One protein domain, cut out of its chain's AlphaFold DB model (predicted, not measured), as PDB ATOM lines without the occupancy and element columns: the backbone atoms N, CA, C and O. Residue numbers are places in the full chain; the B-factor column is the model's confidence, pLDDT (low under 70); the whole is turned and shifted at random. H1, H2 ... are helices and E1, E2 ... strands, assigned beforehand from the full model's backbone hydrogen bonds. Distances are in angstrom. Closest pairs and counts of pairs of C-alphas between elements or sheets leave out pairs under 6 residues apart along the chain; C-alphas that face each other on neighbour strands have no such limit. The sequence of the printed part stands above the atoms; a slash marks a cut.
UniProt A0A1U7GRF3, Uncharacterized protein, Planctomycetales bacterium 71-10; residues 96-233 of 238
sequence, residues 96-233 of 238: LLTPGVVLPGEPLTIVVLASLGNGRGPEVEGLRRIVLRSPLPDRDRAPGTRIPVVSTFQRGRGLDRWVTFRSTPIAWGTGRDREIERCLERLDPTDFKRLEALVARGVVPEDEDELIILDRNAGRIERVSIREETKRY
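AT A GLANCE: This is residues 96 to 233 of the 238 residues of an uncharacterized protein of Planctomycetales bacterium 71-10 (UniProt A0A1U7GRF3). A single sheet of seven strands curls like part of a barrel and folds back on itself, the strands E5 and E4 facing E2, E3, E6 and E7 across a hinge made by E1. H3 covers E1 and E2 on the outer side of the curl, H2 crosses near E4 and E1 on the same face, and H4 sits at the sheet's level by the open side, near E5 and E6. The printed part has 138 residues, with seven named strands and four named helices in the order E1 E2 E3 E4 E5 H1 H2 H3 E6 E7 H4. The sheet's order is E5 E4 E1 E2 E3 E6 E7, all antiparallel, and the class is mixed, helices and strands. The whole is compact, with a radius of gyration of the C-alphas of 14.6 A, yet elongated in outline, spanning 42 by 27 by 27 A.

HOW THE PARTS SIT: E1, residues 96 to 103, and E2, residues 109 to 115, form a hairpin, with N 101 and O 111 at 2.9 A. E2 and E3, residues 124 to 131, form the next hairpin, with N 112 and O 128 at 2.9 A. E1 E2 E3 are a meander, each strand the antiparallel neighbour of the one before. E4, residues 146 to 155, is the antiparallel neighbour of E1, with N 98 and O 149 at 2.8 A; E1 E2 E3 E4 are a Greek key, a meander whose first strand pairs with the fourth. E4 and E5, residues 162 to 169, form a hairpin, with N 152 and O 166 at 2.9 A. Across the folded sheet, the closest C-alphas of E3 and E5, those of Ile 130 and Ser 167, are 7.4 A apart. H1, residues 170 to 173, is on the sheet at a height of 7.9 A, only just over E4, where 3 of its C-alphas fall. H2, residues 177 to 186, is close to H1 but not clearly touching, the closest C-alphas being those of Ile 170 and Ile 180, 6.5 A apart. H2 runs across the strands, at 63 degrees to E1 on the local plane and at a height of 9.9 A over the sheet. H3, residues 189 to 200, lies over E1 and E2 on the same face as H2, at a height of 8.7 A; its closest C-alpha to E1 is that of Phe 192, 6.1 A from that of Pro 99. It runs only just slantwise to the strands, at 33 degrees to E1 on the local plane. E6, residues 210 to 215, is the antiparallel neighbour of E3, with N 127 and O 212 at 2.8 A. E6 and E7, residues 221 to 225, form a hairpin, with N 213 and O 222 at 2.8 A. The edge strands E5 and E7 are apart. H4, residues 226 to 232, stands at the sheet's level, 2.6 A in height; its closest C-alpha to E5 is that of Ile 226, 6.5 A from that of Thr 164. In H2, H3 and H4 every O i to N i+4 pair is within hydrogen-bond range, and H1 is too short for such a pair.

IN THESE COORDINATES: E1 begins at C-alpha 96, (113.117, 99.015, 80.681), and is 21.6 A long. E2 measures 20.1 A, E3 23.2 A and E5 20.1 A. E4, the longest strand, runs 27.3 A from C-alpha 146 at (101.041, 109.166, 84.822). H2 is 14.2 A long, H3 16.4 A and E6 16.3 A; E7 is 13.5 A. H1 spans 5.1 A, and H4 spans 9.8 A, ending at C-alpha 232, (131.606, 113.287, 72.402).

THE WHOLE: The C-alphas farthest apart are those of Asp 138 and Gly 158, at 42.4 A. The printed part has no cut. The link from E3 to E4 is long, residues 132 to 145. The mean pLDDT of the printed part is 90.9; residue 138 and residues 217 to 219 are under 70.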
ATOM      1  N   LEU A  96     113.287  98.817  79.248       92.94
ATOM      2  CA  LEU A  96     113.117  99.015  80.681       92.94
ATOM      3  C   LEU A  96     111.926  99.905  80.963       92.94
ATOM      4  O   LEU A  96     111.709 100.911  80.289       92.94
ATOM      5  N   LEU A  97     111.146  99.531  81.961       94.25
ATOM      6  CA  LEU A  97     109.996 100.300  82.379       94.25
ATOM      7  C   LEU A  97     110.455 101.548  83.134       94.25
ATOM      8  O   LEU A  97     111.271 101.467  84.042       94.25
ATOM      9  N   THR A  98     109.926 102.706  82.751       95.06
ATOM     10  CA  THR A  98     110.297 104.003  83.331       95.06
ATOM     11  C   THR A  98     109.059 104.884  83.532       95.06
ATOM     12  O   THR A  98     108.085 104.761  82.774       95.06
ATOM     13  N   PRO A  99     109.058 105.755  84.553       96.06
ATOM     14  CA  PRO A  99     107.963 106.682  84.825       96.06
ATOM     15  C   PRO A  99     107.947 107.857  83.837       96.06
ATOM     16  O   PRO A  99     108.965 108.504  83.591       96.06
ATOM     17  N   GLY A 100     106.762 108.174  83.311       96.25
ATOM     18  CA  GLY A 100     106.504 109.371  82.517       96.25
ATOM     19  C   GLY A 100     105.301 110.160  83.034       96.25
ATOM     20  O   GLY A 100     104.333 109.576  83.519       96.25
ATOM     21  N   VAL A 101     105.333 111.486  82.918       96.00
ATOM     22  CA  VAL A 101     104.218 112.374  83.294       96.00
ATOM     23  C   VAL A 101     103.894 113.328  82.149       96.00
ATOM     24  O   VAL A 101     104.796 113.888  81.521       96.00
ATOM     25  N   VAL A 102     102.601 113.503  81.871       95.75
ATOM     26  CA  VAL A 102     102.102 114.429  80.847       95.75
ATOM     27  C   VAL A 102     102.319 115.879  81.285       95.75
ATOM     28  O   VAL A 102     101.912 116.276  82.377       95.75
ATOM     29  N   LEU A 103     102.929 116.678  80.412       94.50
ATOM     30  CA  LEU A 103     103.056 118.123  80.586       94.50
ATOM     31  C   LEU A 103     101.833 118.872  80.042       94.50
ATOM     32  O   LEU A 103     101.181 118.389  79.115       94.50
ATOM     33  N   PRO A 104     101.551 120.083  80.555       91.12
ATOM     34  CA  PRO A 104     100.576 120.968  79.938       91.12
ATOM     35  C   PRO A 104     101.027 121.454  78.557       91.12
ATOM     36  O   PRO A 104     102.204 121.739  78.337       91.12
ATOM     37  N   GLY A 105     100.058 121.605  77.650       86.12
ATOM     38  CA  GLY A 105     100.241 122.209  76.331       86.12
ATOM     39  C   GLY A 105     100.004 121.262  75.155       86.12
ATOM     40  O   GLY A 105      99.823 120.054  75.310       86.12
ATOM     41  N   GLU A 106     100.015 121.846  73.957       83.56
ATOM     42  CA  GLU A 106      99.956 121.135  72.682       83.56
ATOM     43  C   GLU A 106     101.245 121.397  71.885       83.56
ATOM     44  O   GLU A 106     101.718 122.536  71.860       83.56
ATOM     45  N   PRO A 107     101.833 120.386  71.218       90.00
ATOM     46  CA  PRO A 107     101.417 118.979  71.159       90.00
ATOM     47  C   PRO A 107     101.620 118.217  72.483       90.00
ATOM     48  O   PRO A 107     102.412 118.623  73.336       90.00
ATOM     49  N   LEU A 108     100.935 117.072  72.622       92.25
ATOM     50  CA  LEU A 108     101.024 116.207  73.803       92.25
ATOM     51  C   LEU A 108     102.488 115.853  74.101       92.25
ATOM     52  O   LEU A 108     103.167 115.219  73.292       92.25
ATOM     53  N   THR A 109     102.964 116.265  75.271       95.31
ATOM     54  CA  THR A 109     104.361 116.120  75.683       95.31
ATOM     55  C   THR A 109     104.430 115.324  76.982       95.31
ATOM     56  O   THR A 109     103.606 115.515  77.873       95.31
ATOM     57  N   ILE A 110     105.420 114.440  77.100       96.19
ATOM     58  CA  ILE A 110     105.688 113.671  78.320       96.19
ATOM     59  C   ILE A 110     107.121 113.959  78.766       96.19
ATOM     60  O   ILE A 110     108.029 114.029  77.936       96.19
ATOM     61  N   VAL A 111     107.335 114.106  80.072       97.06
ATOM     62  CA  VAL A 111     108.677 114.057  80.672       97.06
ATOM     63  C   VAL A 111     108.865 112.696  81.299       97.06
ATOM     64  O   VAL A 111     107.975 112.208  81.991       97.06
ATOM     65  N   VAL A 112     110.014 112.091  81.039       97.25
ATOM     66  CA  VAL A 112     110.373 110.756  81.508       97.25
ATOM     67  C   VAL A 112     111.587 110.867  82.413       97.25
ATOM     68  O   VAL A 112     112.538 111.572  82.069       97.25
ATOM     69  N   LEU A 113     111.552 110.164  83.543       95.88
ATOM     70  CA  LEU A 113     112.690 109.995  84.444       95.88
ATOM     71  C   LEU A 113     113.248 108.581  84.271       95.88
ATOM     72  O   LEU A 113     112.492 107.613  84.254       95.88
ATOM     73  N   ALA A 114     114.563 108.457  84.128       94.56
ATOM     74  CA  ALA A 114     115.228 107.166  83.989       94.56
ATOM     75  C   ALA A 114     116.571 107.146  84.724       94.56
ATOM     76  O   ALA A 114     117.270 108.157  84.771       94.56
ATOM     77  N   SER A 115     116.975 105.988  85.249       92.19
ATOM     78  CA  SER A 115     118.332 105.811  85.773       92.19
ATOM     79  C   SER A 115     119.334 105.750  84.621       92.19
ATOM     80  O   SER A 115     119.216 104.918  83.724       92.19
ATOM     81  N   LEU A 116     120.330 106.632  84.641       92.44
ATOM     82  CA  LEU A 116     121.428 106.645  83.677       92.44
ATOM     83  C   LEU A 116     122.658 105.889  84.194       92.44
ATOM     84  O   LEU A 116     123.623 105.737  83.446       92.44
ATOM     85  N   GLY A 117     122.647 105.390  85.430       89.62
ATOM     86  CA  GLY A 117     123.742 104.577  85.957       89.62
ATOM     87  C   GLY A 117     123.988 103.330  85.100       89.62
ATOM     88  O   GLY A 117     123.052 102.633  84.712       89.62
ATOM     89  N   ASN A 118     125.258 103.037  84.798       86.06
ATOM     90  CA  ASN A 118     125.657 101.824  84.067       86.06
ATOM     91  C   ASN A 118     126.551 100.879  84.899       86.06
ATOM     92  O   ASN A 118     127.183  99.975  84.349       86.06
ATOM     93  N   GLY A 119     126.633 101.126  86.212       84.06
ATOM     94  CA  GLY A 119     127.444 100.371  87.171       84.06
ATOM     95  C   GLY A 119     128.931 100.746  87.218       84.06
ATOM     96  O   GLY A 119     129.656 100.192  88.039       84.06
ATOM     97  N   ARG A 120     129.413 101.660  86.362       82.88
ATOM     98  CA  ARG A 120     130.826 102.097  86.341       82.88
ATOM     99  C   ARG A 120     131.088 103.423  87.057       82.88
ATOM    100  O   ARG A 120     132.249 103.766  87.246       82.88
ATOM    101  N   GLY A 121     130.036 104.151  87.418       83.81
ATOM    102  CA  GLY A 121     130.103 105.497  87.978       83.81
ATOM    103  C   GLY A 121     129.019 105.748  89.027       83.81
ATOM    104  O   GLY A 121     128.357 104.801  89.464       83.81
ATOM    105  N   PRO A 122     128.839 107.009  89.452       81.81
ATOM    106  CA  PRO A 122     127.815 107.376  90.423       81.81
ATOM    107  C   PRO A 122     126.401 107.106  89.892       81.81
ATOM    108  O   PRO A 122     126.145 107.133  88.686       81.81
ATOM    109  N   GLU A 123     125.460 106.880  90.809       86.19
ATOM    110  CA  GLU A 123     124.045 106.819  90.453       86.19
ATOM    111  C   GLU A 123     123.546 108.204  90.048       86.19
ATOM    112  O   GLU A 123     123.464 109.128  90.860       86.19
ATOM    113  N   VAL A 124     123.196 108.328  88.773       91.25
ATOM    114  CA  VAL A 124     122.656 109.550  88.185       91.25
ATOM    115  C   VAL A 124     121.370 109.234  87.443       91.25
ATOM    116  O   VAL A 124     121.219 108.168  86.841       91.25
ATOM    117  N   GLU A 125     120.437 110.172  87.488       93.31
ATOM    118  CA  GLU A 125     119.145 110.076  86.817       93.31
ATOM    119  C   GLU A 125     119.112 111.039  85.629       93.31
ATOM    120  O   GLU A 125     119.796 112.061  85.617       93.31
ATOM    121  N   GLY A 126     118.321 110.709  84.617       94.62
ATOM    122  CA  GLY A 126     118.100 111.524  83.435       94.62
ATOM    123  C   GLY A 126     116.632 111.894  83.310       94.62
ATOM    124  O   GLY A 126     115.773 111.015  83.327       94.62
ATOM    125  N   LEU A 127     116.352 113.180  83.127       96.50
ATOM    126  CA  LEU A 127     115.063 113.667  82.658       96.50
ATOM    127  C   LEU A 127     115.142 113.945  81.165       96.50
ATOM    128  O   LEU A 127     116.027 114.672  80.705       96.50
ATOM    129  N   ARG A 128     114.171 113.418  80.424       96.56
ATOM    130  CA  ARG A 128     114.038 113.659  78.991       96.56
ATOM    131  C   ARG A 128     112.609 114.037  78.633       96.56
ATOM    132  O   ARG A 128     111.657 113.425  79.114       96.56
ATOM    133  N   ARG A 129     112.471 115.015  77.739       96.31
ATOM    134  CA  ARG A 129     111.205 115.388  77.111       96.31
ATOM    135  C   ARG A 129     110.982 114.552  75.849       96.31
ATOM    136  O   ARG A 129     111.883 114.413  75.023       96.31
ATOM    137  N   ILE A 130     109.773 114.020  75.690       95.25
ATOM    138  CA  ILE A 130     109.313 113.376  74.454       95.25
ATOM    139  C   ILE A 130     108.065 114.089  73.935       95.25
ATOM    140  O   ILE A 130     107.113 114.328  74.685       95.25
ATOM    141  N   VAL A 131     108.059 114.429  72.645       94.62
ATOM    142  CA  VAL A 131     106.907 115.063  71.997       94.62
ATOM    143  C   VAL A 131     106.138 114.019  71.194       94.62
ATOM    144  O   VAL A 131     106.621 113.471  70.200       94.62
ATOM    145  N   LEU A 132     104.902 113.738  71.607       91.69
ATOM    146  CA  LEU A 132     104.068 112.740  70.955       91.69
ATOM    147  C   LEU A 132     103.374 113.339  69.730       91.69
ATOM    148  O   LEU A 132     102.348 114.007  69.815       91.69
ATOM    149  N   ARG A 133     103.910 113.022  68.549       87.75
ATOM    150  CA  ARG A 133     103.325 113.399  67.244       87.75
ATOM    151  C   ARG A 133     102.156 112.506  66.822       87.75
ATOM    152  O   ARG A 133     101.655 112.598  65.705       87.75
ATOM    153  N   SER A 134     101.767 111.563  67.667       86.12
ATOM    154  CA  SER A 134     100.636 110.670  67.453       86.12
ATOM    155  C   SER A 134      99.890 110.492  68.767       86.12
ATOM    156  O   SER A 134     100.527 110.455  69.819       86.12
ATOM    157  N   PRO A 135      98.553 110.389  68.723       83.50
ATOM    158  CA  PRO A 135      97.749 110.308  69.932       83.50
ATOM    159  C   PRO A 135      98.081 109.051  70.739       83.50
ATOM    160  O   PRO A 135      98.379 107.995  70.171       83.50
ATOM    161  N   LEU A 136      97.987 109.162  72.065       85.62
ATOM    162  CA  LEU A 136      97.899 107.995  72.937       85.62
ATOM    163  C   LEU A 136      96.517 107.341  72.753       85.62
ATOM    164  O   LEU A 136      95.515 108.068  72.767       85.62
ATOM    165  N   PRO A 137      96.456 106.013  72.557       82.38
ATOM    166  CA  PRO A 137      95.204 105.266  72.550       82.38
ATOM    167  C   PRO A 137      94.489 105.379  73.895       82.38
ATOM    168  O   PRO A 137      95.121 105.147  74.923       82.38
ATOM    169  N   ASP A 138      93.207 105.752  73.853       69.56
ATOM    170  CA  ASP A 138      92.212 105.588  74.926       69.56
ATOM    171  C   ASP A 138      92.653 106.028  76.337       69.56
ATOM    172  O   ASP A 138      92.240 105.468  77.345       69.56
ATOM    173  N   ARG A 139      93.493 107.066  76.424       70.69
ATOM    174  CA  ARG A 139      94.069 107.569  77.679       70.69
ATOM    175  C   ARG A 139      93.808 109.050  77.875       70.69
ATOM    176  O   ARG A 139      93.825 109.824  76.913       70.69
ATOM    177  N   ASP A 140      93.644 109.419  79.143       75.31
ATOM    178  CA  ASP A 140      93.592 110.813  79.556       75.31
ATOM    179  C   ASP A 140      94.885 111.536  79.146       75.31
ATOM    180  O   ASP A 140      95.995 110.993  79.198       75.31
ATOM    181  N   ARG A 141      94.704 112.760  78.664       82.00
ATOM    182  CA  ARG A 141      95.758 113.670  78.206       82.00
ATOM    183  C   ARG A 141      95.891 114.862  79.146       82.00
ATOM    184  O   ARG A 141      96.598 115.812  78.818       82.00
ATOM    185  N   ALA A 142      95.209 114.820  80.289       90.19
ATOM    186  CA  ALA A 142      95.297 115.839  81.309       90.19
ATOM    187  C   ALA A 142      96.748 115.984  81.805       90.19
ATOM    188  O   ALA A 142      97.444 114.978  82.009       90.19
ATOM    189  N   PRO A 143      97.221 117.222  82.025       92.12
ATOM    190  CA  PRO A 143      98.513 117.467  82.654       92.12
ATOM    191  C   PRO A 143      98.619 116.739  83.998       92.12
ATOM    192  O   PRO A 143      97.656 116.690  84.761       92.12
ATOM    193  N   GLY A 144      99.785 116.167  84.290       92.81
ATOM    194  CA  GLY A 144     100.005 115.362  85.495       92.81
ATOM    195  C   GLY A 144      99.601 113.891  85.359       92.81
ATOM    196  O   GLY A 144      99.900 113.100  86.250       92.81
ATOM    197  N   THR A 145      98.983 113.481  84.244       93.75
ATOM    198  CA  THR A 145      98.661 112.066  84.014       93.75
ATOM    199  C   THR A 145      99.936 111.226  83.985       93.75
ATOM    200  O   THR A 145     100.876 111.519  83.239       93.75
ATOM    201  N   ARG A 146      99.954 110.150  84.777       94.94
ATOM    202  CA  ARG A 146     101.041 109.166  84.822       94.94
ATOM    203  C   ARG A 146     100.950 108.222  83.632       94.94
ATOM    204  O   ARG A 146      99.932 107.560  83.420       94.94
ATOM    205  N   ILE A 147     102.034 108.126  82.877       94.25
ATOM    206  CA  ILE A 147     102.147 107.283  81.693       94.25
ATOM    207  C   ILE A 147     103.342 106.350  81.888       94.25
ATOM    208  O   ILE A 147     104.471 106.829  81.997       94.25
ATOM    209  N   PRO A 148     103.139 105.023  81.909       94.88
ATOM    210  CA  PRO A 148     104.259 104.101  81.914       94.88
ATOM    211  C   PRO A 148     104.873 104.075  80.509       94.88
ATOM    212  O   PRO A 148     104.170 103.953  79.492       94.88
ATOM    213  N   VAL A 149     106.194 104.200  80.438       94.88
ATOM    214  CA  VAL A 149     106.928 104.190  79.170       94.88
ATOM    215  C   VAL A 149     108.042 103.155  79.216       94.88
ATOM    216  O   VAL A 149     108.593 102.850  80.272       94.88
ATOM    217  N   VAL A 150     108.381 102.616  78.054       94.50
ATOM    218  CA  VAL A 150     109.539 101.745  77.876       94.50
ATOM    219  C   VAL A 150     110.715 102.559  77.370       94.50
ATOM    220  O   VAL A 150     110.557 103.345  76.438       94.50
ATOM    221  N   SER A 151     111.883 102.364  77.967       95.31
ATOM    222  CA  SER A 151     113.099 103.114  77.678       95.31
ATOM    223  C   SER A 151     114.237 102.194  77.254       95.31
ATOM    224  O   SER A 151     114.519 101.178  77.891       95.31
ATOM    225  N   THR A 152     114.906 102.560  76.162       93.19
ATOM    226  CA  THR A 152     116.156 101.941  75.705       93.19
ATOM    227  C   THR A 152     117.309 102.910  75.903       93.19
ATOM    228  O   THR A 152     117.135 104.117  75.760       93.19
ATOM    229  N   PHE A 153     118.492 102.398  76.229       92.94
ATOM    230  CA  PHE A 153     119.630 103.218  76.637       92.94
ATOM    231  C   PHE A 153     120.765 103.126  75.627       92.94
ATOM    232  O   PHE A 153     121.030 102.067  75.055       92.94
ATOM    233  N   GLN A 154     121.447 104.248  75.409       91.75
ATOM    234  CA  GLN A 154     122.576 104.327  74.494       91.75
ATOM    235  C   GLN A 154     123.887 104.351  75.273       91.75
ATOM    236  O   GLN A 154     124.144 105.259  76.069       91.75
ATOM    237  N   ARG A 155     124.730 103.346  75.032       89.81
ATOM    238  CA  ARG A 155     126.072 103.274  75.613       89.81
ATOM    239  C   ARG A 155     126.996 104.258  74.902       89.81
ATOM    240  O   ARG A 155     126.972 104.322  73.678       89.81
ATOM    241  N   GLY A 156     127.824 104.969  75.659       89.06
ATOM    242  CA  GLY A 156     128.886 105.821  75.128       89.06
ATOM    243  C   GLY A 156     130.250 105.257  75.480       89.06
ATOM    244  O   GLY A 156     130.463 104.792  76.604       89.06
ATOM    245  N   ARG A 157     131.185 105.291  74.532       88.88
ATOM    246  CA  ARG A 157     132.562 104.874  74.800       88.88
ATOM    247  C   ARG A 157     133.215 105.820  75.808       88.88
ATOM    248  O   ARG A 157     133.254 107.022  75.584       88.88
ATOM    249  N   GLY A 158     133.772 105.264  76.885       87.50
ATOM    250  CA  GLY A 158     134.492 106.038  77.904       87.50
ATOM    251  C   GLY A 158     133.601 106.827  78.868       87.50
ATOM    252  O   GLY A 158     134.130 107.613  79.645       87.50
ATOM    253  N   LEU A 159     132.281 106.609  78.835       89.88
ATOM    254  CA  LEU A 159     131.333 107.221  79.763       89.88
ATOM    255  C   LEU A 159     130.898 106.208  80.835       89.88
ATOM    256  O   LEU A 159     130.586 105.048  80.549       89.88
ATOM    257  N   ASP A 160     130.875 106.649  82.087       90.31
ATOM    258  CA  ASP A 160     130.513 105.878  83.285       90.31
ATOM    259  C   ASP A 160     129.003 105.911  83.602       90.31
ATOM    260  O   ASP A 160     128.548 105.426  84.636       90.31
ATOM    261  N   ARG A 161     128.218 106.421  82.651       91.81
ATOM    262  CA  ARG A 161     126.755 106.405  82.606       91.81
ATOM    263  C   ARG A 161     126.265 106.136  81.181       91.81
ATOM    264  O   ARG A 161     127.041 106.131  80.222       91.81
ATOM    265  N   TRP A 162     124.972 105.899  81.020       92.50
ATOM    266  CA  TRP A 162     124.312 105.929  79.718       92.50
ATOM    267  C   TRP A 162     124.330 107.361  79.160       92.50
ATOM    268  O   TRP A 162     124.109 108.330  79.892       92.50
ATOM    269  N   VAL A 163     124.601 107.500  77.858       93.00
ATOM    270  CA  VAL A 163     124.681 108.808  77.176       93.00
ATOM    271  C   VAL A 163     123.311 109.471  77.158       93.00
ATOM    272  O   VAL A 163     123.168 110.648  77.460       93.00
ATOM    273  N   THR A 164     122.304 108.687  76.787       94.50
ATOM    274  CA  THR A 164     120.907 109.090  76.678       94.50
ATOM    275  C   THR A 164     120.027 107.842  76.719       94.50
ATOM    276  O   THR A 164     120.518 106.709  76.657       94.50
ATOM    277  N   PHE A 165     118.719 108.052  76.768       95.00
ATOM    278  CA  PHE A 165     117.712 107.011  76.668       95.00
ATOM    279  C   PHE A 165     116.571 107.466  75.764       95.00
ATOM    280  O   PHE A 165     116.258 108.653  75.708       95.00
ATOM    281  N   ARG A 166     115.960 106.542  75.023       93.69
ATOM    282  CA  ARG A 166     114.794 106.792  74.166       93.69
ATOM    283  C   ARG A 166     113.582 106.114  74.766       93.69
ATOM    284  O   ARG A 166     113.632 104.914  75.012       93.69
ATOM    285  N   SER A 167     112.500 106.864  74.921       94.94
ATOM    286  CA  SER A 167     111.292 106.380  75.583       94.94
ATOM    287  C   SER A 167     110.114 106.295  74.627       94.94
ATOM    288  O   SER A 167     109.925 107.168  73.782       94.94
ATOM    289  N   THR A 168     109.310 105.249  74.779       93.88
ATOM    290  CA  THR A 168     108.087 105.021  74.005       93.88
ATOM    291  C   THR A 168     106.937 104.684  74.957       93.88
ATOM    292  O   THR A 168     107.103 103.814  75.810       93.88
ATOM    293  N   PRO A 169     105.765 105.333  74.857       94.44
ATOM    294  CA  PRO A 169     104.622 105.000  75.703       94.44
ATOM    295  C   PRO A 169     104.146 103.559  75.512       94.44
ATOM    296  O   PRO A 169     103.951 103.109  74.382       94.44
ATOM    297  N   ILE A 170     103.867 102.854  76.612       93.00
ATOM    298  CA  ILE A 170     103.343 101.475  76.559       93.00
ATOM    299  C   ILE A 170     101.995 101.400  75.849       93.00
ATOM    300  O   ILE A 170     101.701 100.408  75.186       93.00
ATOM    301  N   ALA A 171     101.198 102.467  75.917       92.12
ATOM    302  CA  ALA A 171      99.914 102.530  75.231       92.12
ATOM    303  C   ALA A 171     100.037 102.290  73.712       92.12
ATOM    304  O   ALA A 171      99.106 101.759  73.118       92.12
ATOM    305  N   TRP A 172     101.181 102.595  73.083       91.12
ATOM    306  CA  TRP A 172     101.422 102.261  71.672       91.12
ATOM    307  C   TRP A 172     101.710 100.775  71.430       91.12
ATOM    308  O   TRP A 172     101.438 100.290  70.338       91.12
ATOM    309  N   GLY A 173     102.226 100.059  72.433       87.62
ATOM    310  CA  GLY A 173     102.504  98.621  72.389       87.62
ATOM    311  C   GLY A 173     101.250  97.754  72.455       87.62
ATOM    312  O   GLY A 173     101.133  96.769  71.734       87.62
ATOM    313  N   THR A 174     100.298  98.129  73.307       86.81
ATOM    314  CA  THR A 174      99.148  97.273  73.636       86.81
ATOM    315  C   THR A 174      97.787  97.915  73.372       86.81
ATOM    316  O   THR A 174      96.886  97.277  72.821       86.81
ATOM    317  N   GLY A 175      97.612  99.183  73.755       82.38
ATOM    318  CA  GLY A 175      96.303  99.841  73.789       82.38
ATOM    319  C   GLY A 175      95.291  99.200  74.754       82.38
ATOM    320  O   GLY A 175      94.106  99.496  74.657       82.38
ATOM    321  N   ARG A 176      95.707  98.288  75.648       87.31
ATOM    322  CA  ARG A 176      94.832  97.672  76.660       87.31
ATOM    323  C   ARG A 176      95.063  98.280  78.030       87.31
ATOM    324  O   ARG A 176      96.155  98.147  78.580       87.31
ATOM    325  N   ASP A 177      94.007  98.821  78.626       89.06
ATOM    326  CA  ASP A 177      94.090  99.464  79.941       89.06
ATOM    327  C   ASP A 177      94.667  98.549  81.014       89.06
ATOM    328  O   ASP A 177      95.613  98.943  81.684       89.06
ATOM    329  N   ARG A 178      94.214  97.292  81.081       90.50
ATOM    330  CA  ARG A 178      94.708  96.312  82.060       90.50
ATOM    331  C   ARG A 178      96.221  96.078  81.982       90.50
ATOM    332  O   ARG A 178      96.876  95.888  83.002       90.50
ATOM    333  N   GLU A 179      96.793  96.057  80.779       90.75
ATOM    334  CA  GLU A 179      98.239  95.861  80.600       90.75
ATOM    335  C   GLU A 179      99.021  97.128  80.963       90.75
ATOM    336  O   GLU A 179     100.099  97.045  81.557       90.75
ATOM    337  N   ILE A 180      98.460  98.299  80.661       91.81
ATOM    338  CA  ILE A 180      99.057  99.586  81.020       91.81
ATOM    339  C   ILE A 180      98.987  99.809  82.543       91.81
ATOM    340  O   ILE A 180      99.972 100.242  83.135       91.81
ATOM    341  N   GLU A 181      97.865  99.491  83.188       92.19
ATOM    342  CA  GLU A 181      97.685  99.517  84.647       92.19
ATOM    343  C   GLU A 181      98.662  98.575  85.342       92.19
ATOM    344  O   GLU A 181      99.397  99.011  86.222       92.19
ATOM    345  N   ARG A 182      98.795  97.333  84.860       92.88
ATOM    346  CA  ARG A 182      99.809  96.396  85.363       92.88
ATOM    347  C   ARG A 182     101.226  96.968  85.266       92.88
ATOM    348  O   ARG A 182     102.055  96.705  86.132       92.88
ATOM    349  N   CYS A 183     101.543  97.723  84.215       92.88
ATOM    350  CA  CYS A 183     102.839  98.394  84.118       92.88
ATOM    351  C   CYS A 183     102.957  99.554  85.118       92.88
ATOM    352  O   CYS A 183     103.997  99.706  85.747       92.88
ATOM    353  N   LEU A 184     101.900 100.345  85.310       92.88
ATOM    354  CA  LEU A 184     101.881 101.400  86.329       92.88
ATOM    355  C   LEU A 184     102.078 100.849  87.744       92.88
ATOM    356  O   LEU A 184     102.849 101.425  88.498       92.88
ATOM    357  N   GLU A 185     101.436  99.732  88.086       92.88
ATOM    358  CA  GLU A 185     101.558  99.077  89.398       92.88
ATOM    359  C   GLU A 185     102.969  98.543  89.679       92.88
ATOM    360  O   GLU A 185     103.370  98.420  90.833       92.88
ATOM    361  N   ARG A 186     103.722  98.213  88.626       92.62
ATOM    362  CA  ARG A 186     105.105  97.729  88.733       92.62
ATOM    363  C   ARG A 186     106.125  98.850  88.891       92.62
ATOM    364  O   ARG A 186     107.248  98.572  89.297       92.62
ATOM    365  N   LEU A 187     105.763 100.077  88.528       91.88
ATOM    366  CA  LEU A 187     106.585 101.254  88.772       91.88
ATOM    367  C   LEU A 187     106.392 101.703  90.217       91.88
ATOM    368  O   LEU A 187     105.263 101.800  90.699       91.88
ATOM    369  N   ASP A 188     107.485 102.005  90.910       88.94
ATOM    370  CA  ASP A 188     107.382 102.431  92.300       88.94
ATOM    371  C   ASP A 188     106.777 103.858  92.380       88.94
ATOM    372  O   ASP A 188     107.186 104.777  91.663       88.94
ATOM    373  N   PRO A 189     105.753 104.081  93.229       90.38
ATOM    374  CA  PRO A 189     105.094 105.379  93.361       90.38
ATOM    375  C   PRO A 189     106.014 106.548  93.747       90.38
ATOM    376  O   PRO A 189     105.662 107.707  93.506       90.38
ATOM    377  N   THR A 190     107.149 106.285  94.394       90.69
ATOM    378  CA  THR A 190     108.121 107.311  94.801       90.69
ATOM    379  C   THR A 190     108.815 107.954  93.604       90.69
ATOM    380  O   THR A 190     109.048 109.164  93.626       90.69
ATOM    381  N   ASP A 191     109.023 107.198  92.530       90.56
ATOM    382  CA  ASP A 191     109.567 107.685  91.263       90.56
ATOM    383  C   ASP A 191     108.635 108.690  90.591       90.56
ATOM    384  O   ASP A 191     109.060 109.767  90.168       90.56
ATOM    385  N   PHE A 192     107.337 108.382  90.559       93.81
ATOM    386  CA  PHE A 192     106.336 109.321  90.057       93.81
ATOM    387  C   PHE A 192     106.286 110.587  90.901       93.81
ATOM    388  O   PHE A 192     106.314 111.679  90.345       93.81
ATOM    389  N   LYS A 193     106.285 110.465  92.234       93.31
ATOM    390  CA  LYS A 193     106.315 111.636  93.126       93.31
ATOM    391  C   LYS A 193     107.559 112.494  92.895       93.31
ATOM    392  O   LYS A 193     107.468 113.719  92.910       93.31
ATOM    393  N   ARG A 194     108.718 111.866  92.680       91.88
ATOM    394  CA  ARG A 194     109.976 112.559  92.384       91.88
ATOM    395  C   ARG A 194     109.901 113.296  91.050       91.88
ATOM    396  O   ARG A 194     110.230 114.480  91.002       91.88
ATOM    397  N   LEU A 195     109.427 112.632  89.998       94.38
ATOM    398  CA  LEU A 195     109.215 113.228  88.679       94.38
ATOM    399  C   LEU A 195     108.213 114.394  88.736       94.38
ATOM    400  O   LEU A 195     108.513 115.483  88.255       94.38
ATOM    401  N   GLU A 196     107.067 114.208  89.387       95.19
ATOM    402  CA  GLU A 196     106.054 115.249  89.599       95.19
ATOM    403  C   GLU A 196     106.633 116.456  90.355       95.19
ATOM    404  O   GLU A 196     106.404 117.597  89.957       95.19
ATOM    405  N   ALA A 197     107.444 116.229  91.394       93.75
ATOM    406  CA  ALA A 197     108.104 117.298  92.143       93.75
ATOM    407  C   ALA A 197     109.140 118.065  91.300       93.75
ATOM    408  O   ALA A 197     109.266 119.283  91.441       93.75
ATOM    409  N   LEU A 198     109.876 117.380  90.421       94.00
ATOM    410  CA  LEU A 198     110.813 118.013  89.486       94.00
ATOM    411  C   LEU A 198     110.063 118.893  88.478       94.00
ATOM    412  O   LEU A 198     110.417 120.062  88.310       94.00
ATOM    413  N   VAL A 199     108.977 118.375  87.898       94.38
ATOM    414  CA  VAL A 199     108.109 119.128  86.982       94.38
ATOM    415  C   VAL A 199     107.493 120.343  87.681       94.38
ATOM    416  O   VAL A 199     107.554 121.447  87.143       94.38
ATOM    417  N   ALA A 200     106.974 120.185  88.902       93.75
ATOM    418  CA  ALA A 200     106.387 121.279  89.682       93.75
ATOM    419  C   ALA A 200     107.398 122.390  90.019       93.75
ATOM    420  O   ALA A 200     107.023 123.553  90.150       93.75
ATOM    421  N   ARG A 201     108.689 122.051  90.124       92.75
ATOM    422  CA  ARG A 201     109.795 123.005  90.312       92.75
ATOM    423  C   ARG A 201     110.285 123.646  89.009       92.75
ATOM    424  O   ARG A 201     111.244 124.413  89.050       92.75
ATOM    425  N   GLY A 202     109.689 123.313  87.864       93.00
ATOM    426  CA  GLY A 202     110.137 123.771  86.548       93.00
ATOM    427  C   GLY A 202     111.425 123.098  86.063       93.00
ATOM    428  O   GLY A 202     112.058 123.589  85.132       93.00
ATOM    429  N   VAL A 203     111.841 121.982  86.674       94.19
ATOM    430  CA  VAL A 203     112.980 121.182  86.202       94.19
ATOM    431  C   VAL A 203     112.481 120.260  85.094       94.19
ATOM    432  O   VAL A 203     112.141 119.100  85.321       94.19
ATOM    433  N   VAL A 204     112.385 120.818  83.892       94.44
ATOM    434  CA  VAL A 204     111.858 120.159  82.697       94.44
ATOM    435  C   VAL A 204     112.793 120.461  81.526       94.44
ATOM    436  O   VAL A 204     113.181 121.619  81.389       94.44
ATOM    437  N   PRO A 205     113.152 119.466  80.692       96.00
ATOM    438  CA  PRO A 205     113.911 119.732  79.474       96.00
ATOM    439  C   PRO A 205     113.120 120.629  78.510       96.00
ATOM    440  O   PRO A 205     111.928 120.400  78.272       96.00
ATOM    441  N   GLU A 206     113.774 121.638  77.950       94.38
ATOM    442  CA  GLU A 206     113.217 122.626  77.031       94.38
ATOM    443  C   GLU A 206     112.745 121.962  75.731       94.38
ATOM    444  O   GLU A 206     111.624 122.216  75.279       94.38
ATOM    445  N   ASP A 207     113.534 121.037  75.180       94.94
ATOM    446  CA  ASP A 207     113.254 120.345  73.919       94.94
ATOM    447  C   ASP A 207     113.625 118.842  73.938       94.94
ATOM    448  O   ASP A 207     113.952 118.270  74.976       94.94
ATOM    449  N   GLU A 208     113.482 118.162  72.790       94.62
ATOM    450  CA  GLU A 208     113.747 116.716  72.647       94.62
ATOM    451  C   GLU A 208     115.250 116.346  72.599       94.62
ATOM    452  O   GLU A 208     115.577 115.147  72.673       94.62
ATOM    453  N   ASP A 209     116.139 117.334  72.422       96.75
ATOM    454  CA  ASP A 209     117.604 117.198  72.409       96.75
ATOM    455  C   ASP A 209     118.236 117.518  73.769       96.75
ATOM    456  O   ASP A 209     119.357 117.088  74.023       96.75
ATOM    457  N   GLU A 210     117.542 118.203  74.676       97.12
ATOM    458  CA  GLU A 210     118.037 118.407  76.035       97.12
ATOM    459  C   GLU A 210     117.853 117.155  76.918       97.12
ATOM    460  O   GLU A 210     116.784 116.538  76.999       97.12
ATOM    461  N   LEU A 211     118.919 116.800  77.636       97.00
ATOM    462  CA  LEU A 211     118.918 115.844  78.735       97.00
ATOM    463  C   LEU A 211     119.332 116.572  80.013       97.00
ATOM    464  O   LEU A 211     120.417 117.150  80.085       97.00
ATOM    465  N   ILE A 212     118.490 116.496  81.041       96.31
ATOM    466  CA  ILE A 212     118.848 116.991  82.371       96.31
ATOM    467  C   ILE A 212     119.334 115.810  83.201       96.31
ATOM    468  O   ILE A 212     118.589 114.860  83.432       96.31
ATOM    469  N   ILE A 213     120.577 115.876  83.654       95.19
ATOM    470  CA  ILE A 213     121.203 114.884  84.519       95.19
ATOM    471  C   ILE A 213     121.081 115.366  85.959       95.19
ATOM    472  O   ILE A 213     121.446 116.497  86.291       95.19
ATOM    473  N   LEU A 214     120.562 114.495  86.813       93.19
ATOM    474  CA  LEU A 214     120.351 114.749  88.226       93.19
ATOM    475  C   LEU A 214     121.294 113.857  89.029       93.19
ATOM    476  O   LEU A 214     121.227 112.627  88.944       93.19
ATOM    477  N   ASP A 215     122.153 114.480  89.828       85.62
ATOM    478  CA  ASP A 215     122.924 113.772  90.843       85.62
ATOM    479  C   ASP A 215     122.010 113.458  92.033       85.62
ATOM    480  O   ASP A 215     121.438 114.362  92.660       85.62
ATOM    481  N   ARG A 216     121.867 112.166  92.341       71.44
ATOM    482  CA  ARG A 216     120.978 111.671  93.395       71.44
ATOM    483  C   ARG A 216     121.385 112.161  94.788       71.44
ATOM    484  O   ARG A 216     120.513 112.344  95.635       71.44
ATOM    485  N   ASN A 217     122.677 112.413  94.996       66.69
ATOM    486  CA  ASN A 217     123.264 112.728  96.297       66.69
ATOM    487  C   ASN A 217     123.654 114.202  96.430       66.69
ATOM    488  O   ASN A 217     123.489 114.784  97.500       66.69
ATOM    489  N   ALA A 218     124.159 114.819  95.359       58.91
ATOM    490  CA  ALA A 218     124.662 116.192  95.417       58.91
ATOM    491  C   ALA A 218     123.597 117.257  95.109       58.91
ATOM    492  O   ALA A 218     123.873 118.450  95.231       58.91
ATOM    493  N   GLY A 219     122.405 116.856  94.645       67.50
ATOM    494  CA  GLY A 219     121.377 117.794  94.175       67.50
ATOM    495  C   GLY A 219     121.817 118.619  92.960       67.50
ATOM    496  O   GLY A 219     121.191 119.630  92.633       67.50
ATOM    497  N   ARG A 220     122.906 118.207  92.298       74.50
ATOM    498  CA  ARG A 220     123.455 118.869  91.120       74.50
ATOM    499  C   ARG A 220     122.566 118.574  89.920       74.50
ATOM    500  O   ARG A 220     122.212 117.427  89.665       74.50
ATOM    501  N   ILE A 221     122.238 119.633  89.190       86.31
ATOM    502  CA  ILE A 221     121.481 119.582  87.944       86.31
ATOM    503  C   ILE A 221     122.442 119.990  86.833       86.31
ATOM    504  O   ILE A 221     122.932 121.120  86.824       86.31
ATOM    505  N   GLU A 222     122.725 119.077  85.916       93.31
ATOM    506  CA  GLU A 222     123.495 119.353  84.707       93.31
ATOM    507  C   GLU A 222     122.576 119.259  83.493       93.31
ATOM    508  O   GLU A 222     121.759 118.349  83.396       93.31
ATOM    509  N   ARG A 223     122.687 120.215  82.574       95.50
ATOM    510  CA  ARG A 223     121.916 120.253  81.331       95.50
ATOM    511  C   ARG A 223     122.861 119.999  80.176       95.50
ATOM    512  O   ARG A 223     123.862 120.707  80.050       95.50
ATOM    513  N   VAL A 224     122.563 119.001  79.355       96.31
ATOM    514  CA  VAL A 224     123.409 118.624  78.222       96.31
ATOM    515  C   VAL A 224     122.576 118.441  76.959       96.31
ATOM    516  O   VAL A 224     121.442 117.975  77.016       96.31
ATOM    517  N   SER A 225     123.160 118.766  75.805       97.25
ATOM    518  CA  SER A 225     122.602 118.379  74.506       97.25
ATOM    519  C   SER A 225     122.941 116.915  74.231       97.25
ATOM    520  O   SER A 225     124.110 116.518  74.231       97.25
ATOM    521  N   ILE A 226     121.918 116.109  73.957       95.31
ATOM    522  CA  ILE A 226     122.026 114.694  73.596       95.31
ATOM    523  C   ILE A 226     122.857 114.542  72.324       95.31
ATOM    524  O   ILE A 226     123.689 113.632  72.240       95.31
ATOM    525  N   ARG A 227     122.657 115.414  71.330       95.44
ATOM    526  CA  ARG A 227     123.436 115.401  70.090       95.44
ATOM    527  C   ARG A 227     124.921 115.630  70.348       95.44
ATOM    528  O   ARG A 227     125.737 114.895  69.790       95.44
ATOM    529  N   GLU A 228     125.276 116.613  71.170       95.94
ATOM    530  CA  GLU A 228     126.681 116.902  71.481       95.94
ATOM    531  C   GLU A 228     127.311 115.814  72.361       95.94
ATOM    532  O   GLU A 228     128.418 115.357  72.069       95.94
ATOM    533  N   GLU A 229     126.583 115.297  73.352       94.19
ATOM    534  CA  GLU A 229     127.035 114.164  74.167       94.19
ATOM    535  C   GLU A 229     127.233 112.894  73.331       94.19
ATOM    536  O   GLU A 229     128.225 112.190  73.500       94.19
ATOM    537  N   THR A 230     126.354 112.628  72.363       93.25
ATOM    538  CA  THR A 230     126.494 111.485  71.446       93.25
ATOM    539  C   THR A 230     127.705 111.626  70.524       93.25
ATOM    540  O   THR A 230     128.334 110.626  70.182       93.25
ATOM    541  N   LYS A 231     128.056 112.850  70.109       94.19
ATOM    542  CA  LYS A 231     129.286 113.096  69.337       94.19
ATOM    543  C   LYS A 231     130.532 112.907  70.198       94.19
ATOM    544  O   LYS A 231     131.510 112.334  69.721       94.19
ATOM    545  N   ARG A 232     130.499 113.392  71.443       94.69
ATOM    546  CA  ARG A 232     131.606 113.287  72.402       94.69
ATOM    547  C   ARG A 232     131.852 111.840  72.828       94.69
ATOM    548  O   ARG A 232     133.001 111.414  72.897       94.69
ATOM    549  N   TYR A 233     130.779 111.093  73.060       93.38
ATOM    550  CA  TYR A 233     130.792 109.698  73.485       93.38
ATOM    551  C   TYR A 233     130.087 108.836  72.433       93.38
ATOM    552  O   TYR A 233     128.931 108.436  72.625       93.38
TER     553      TYR A 233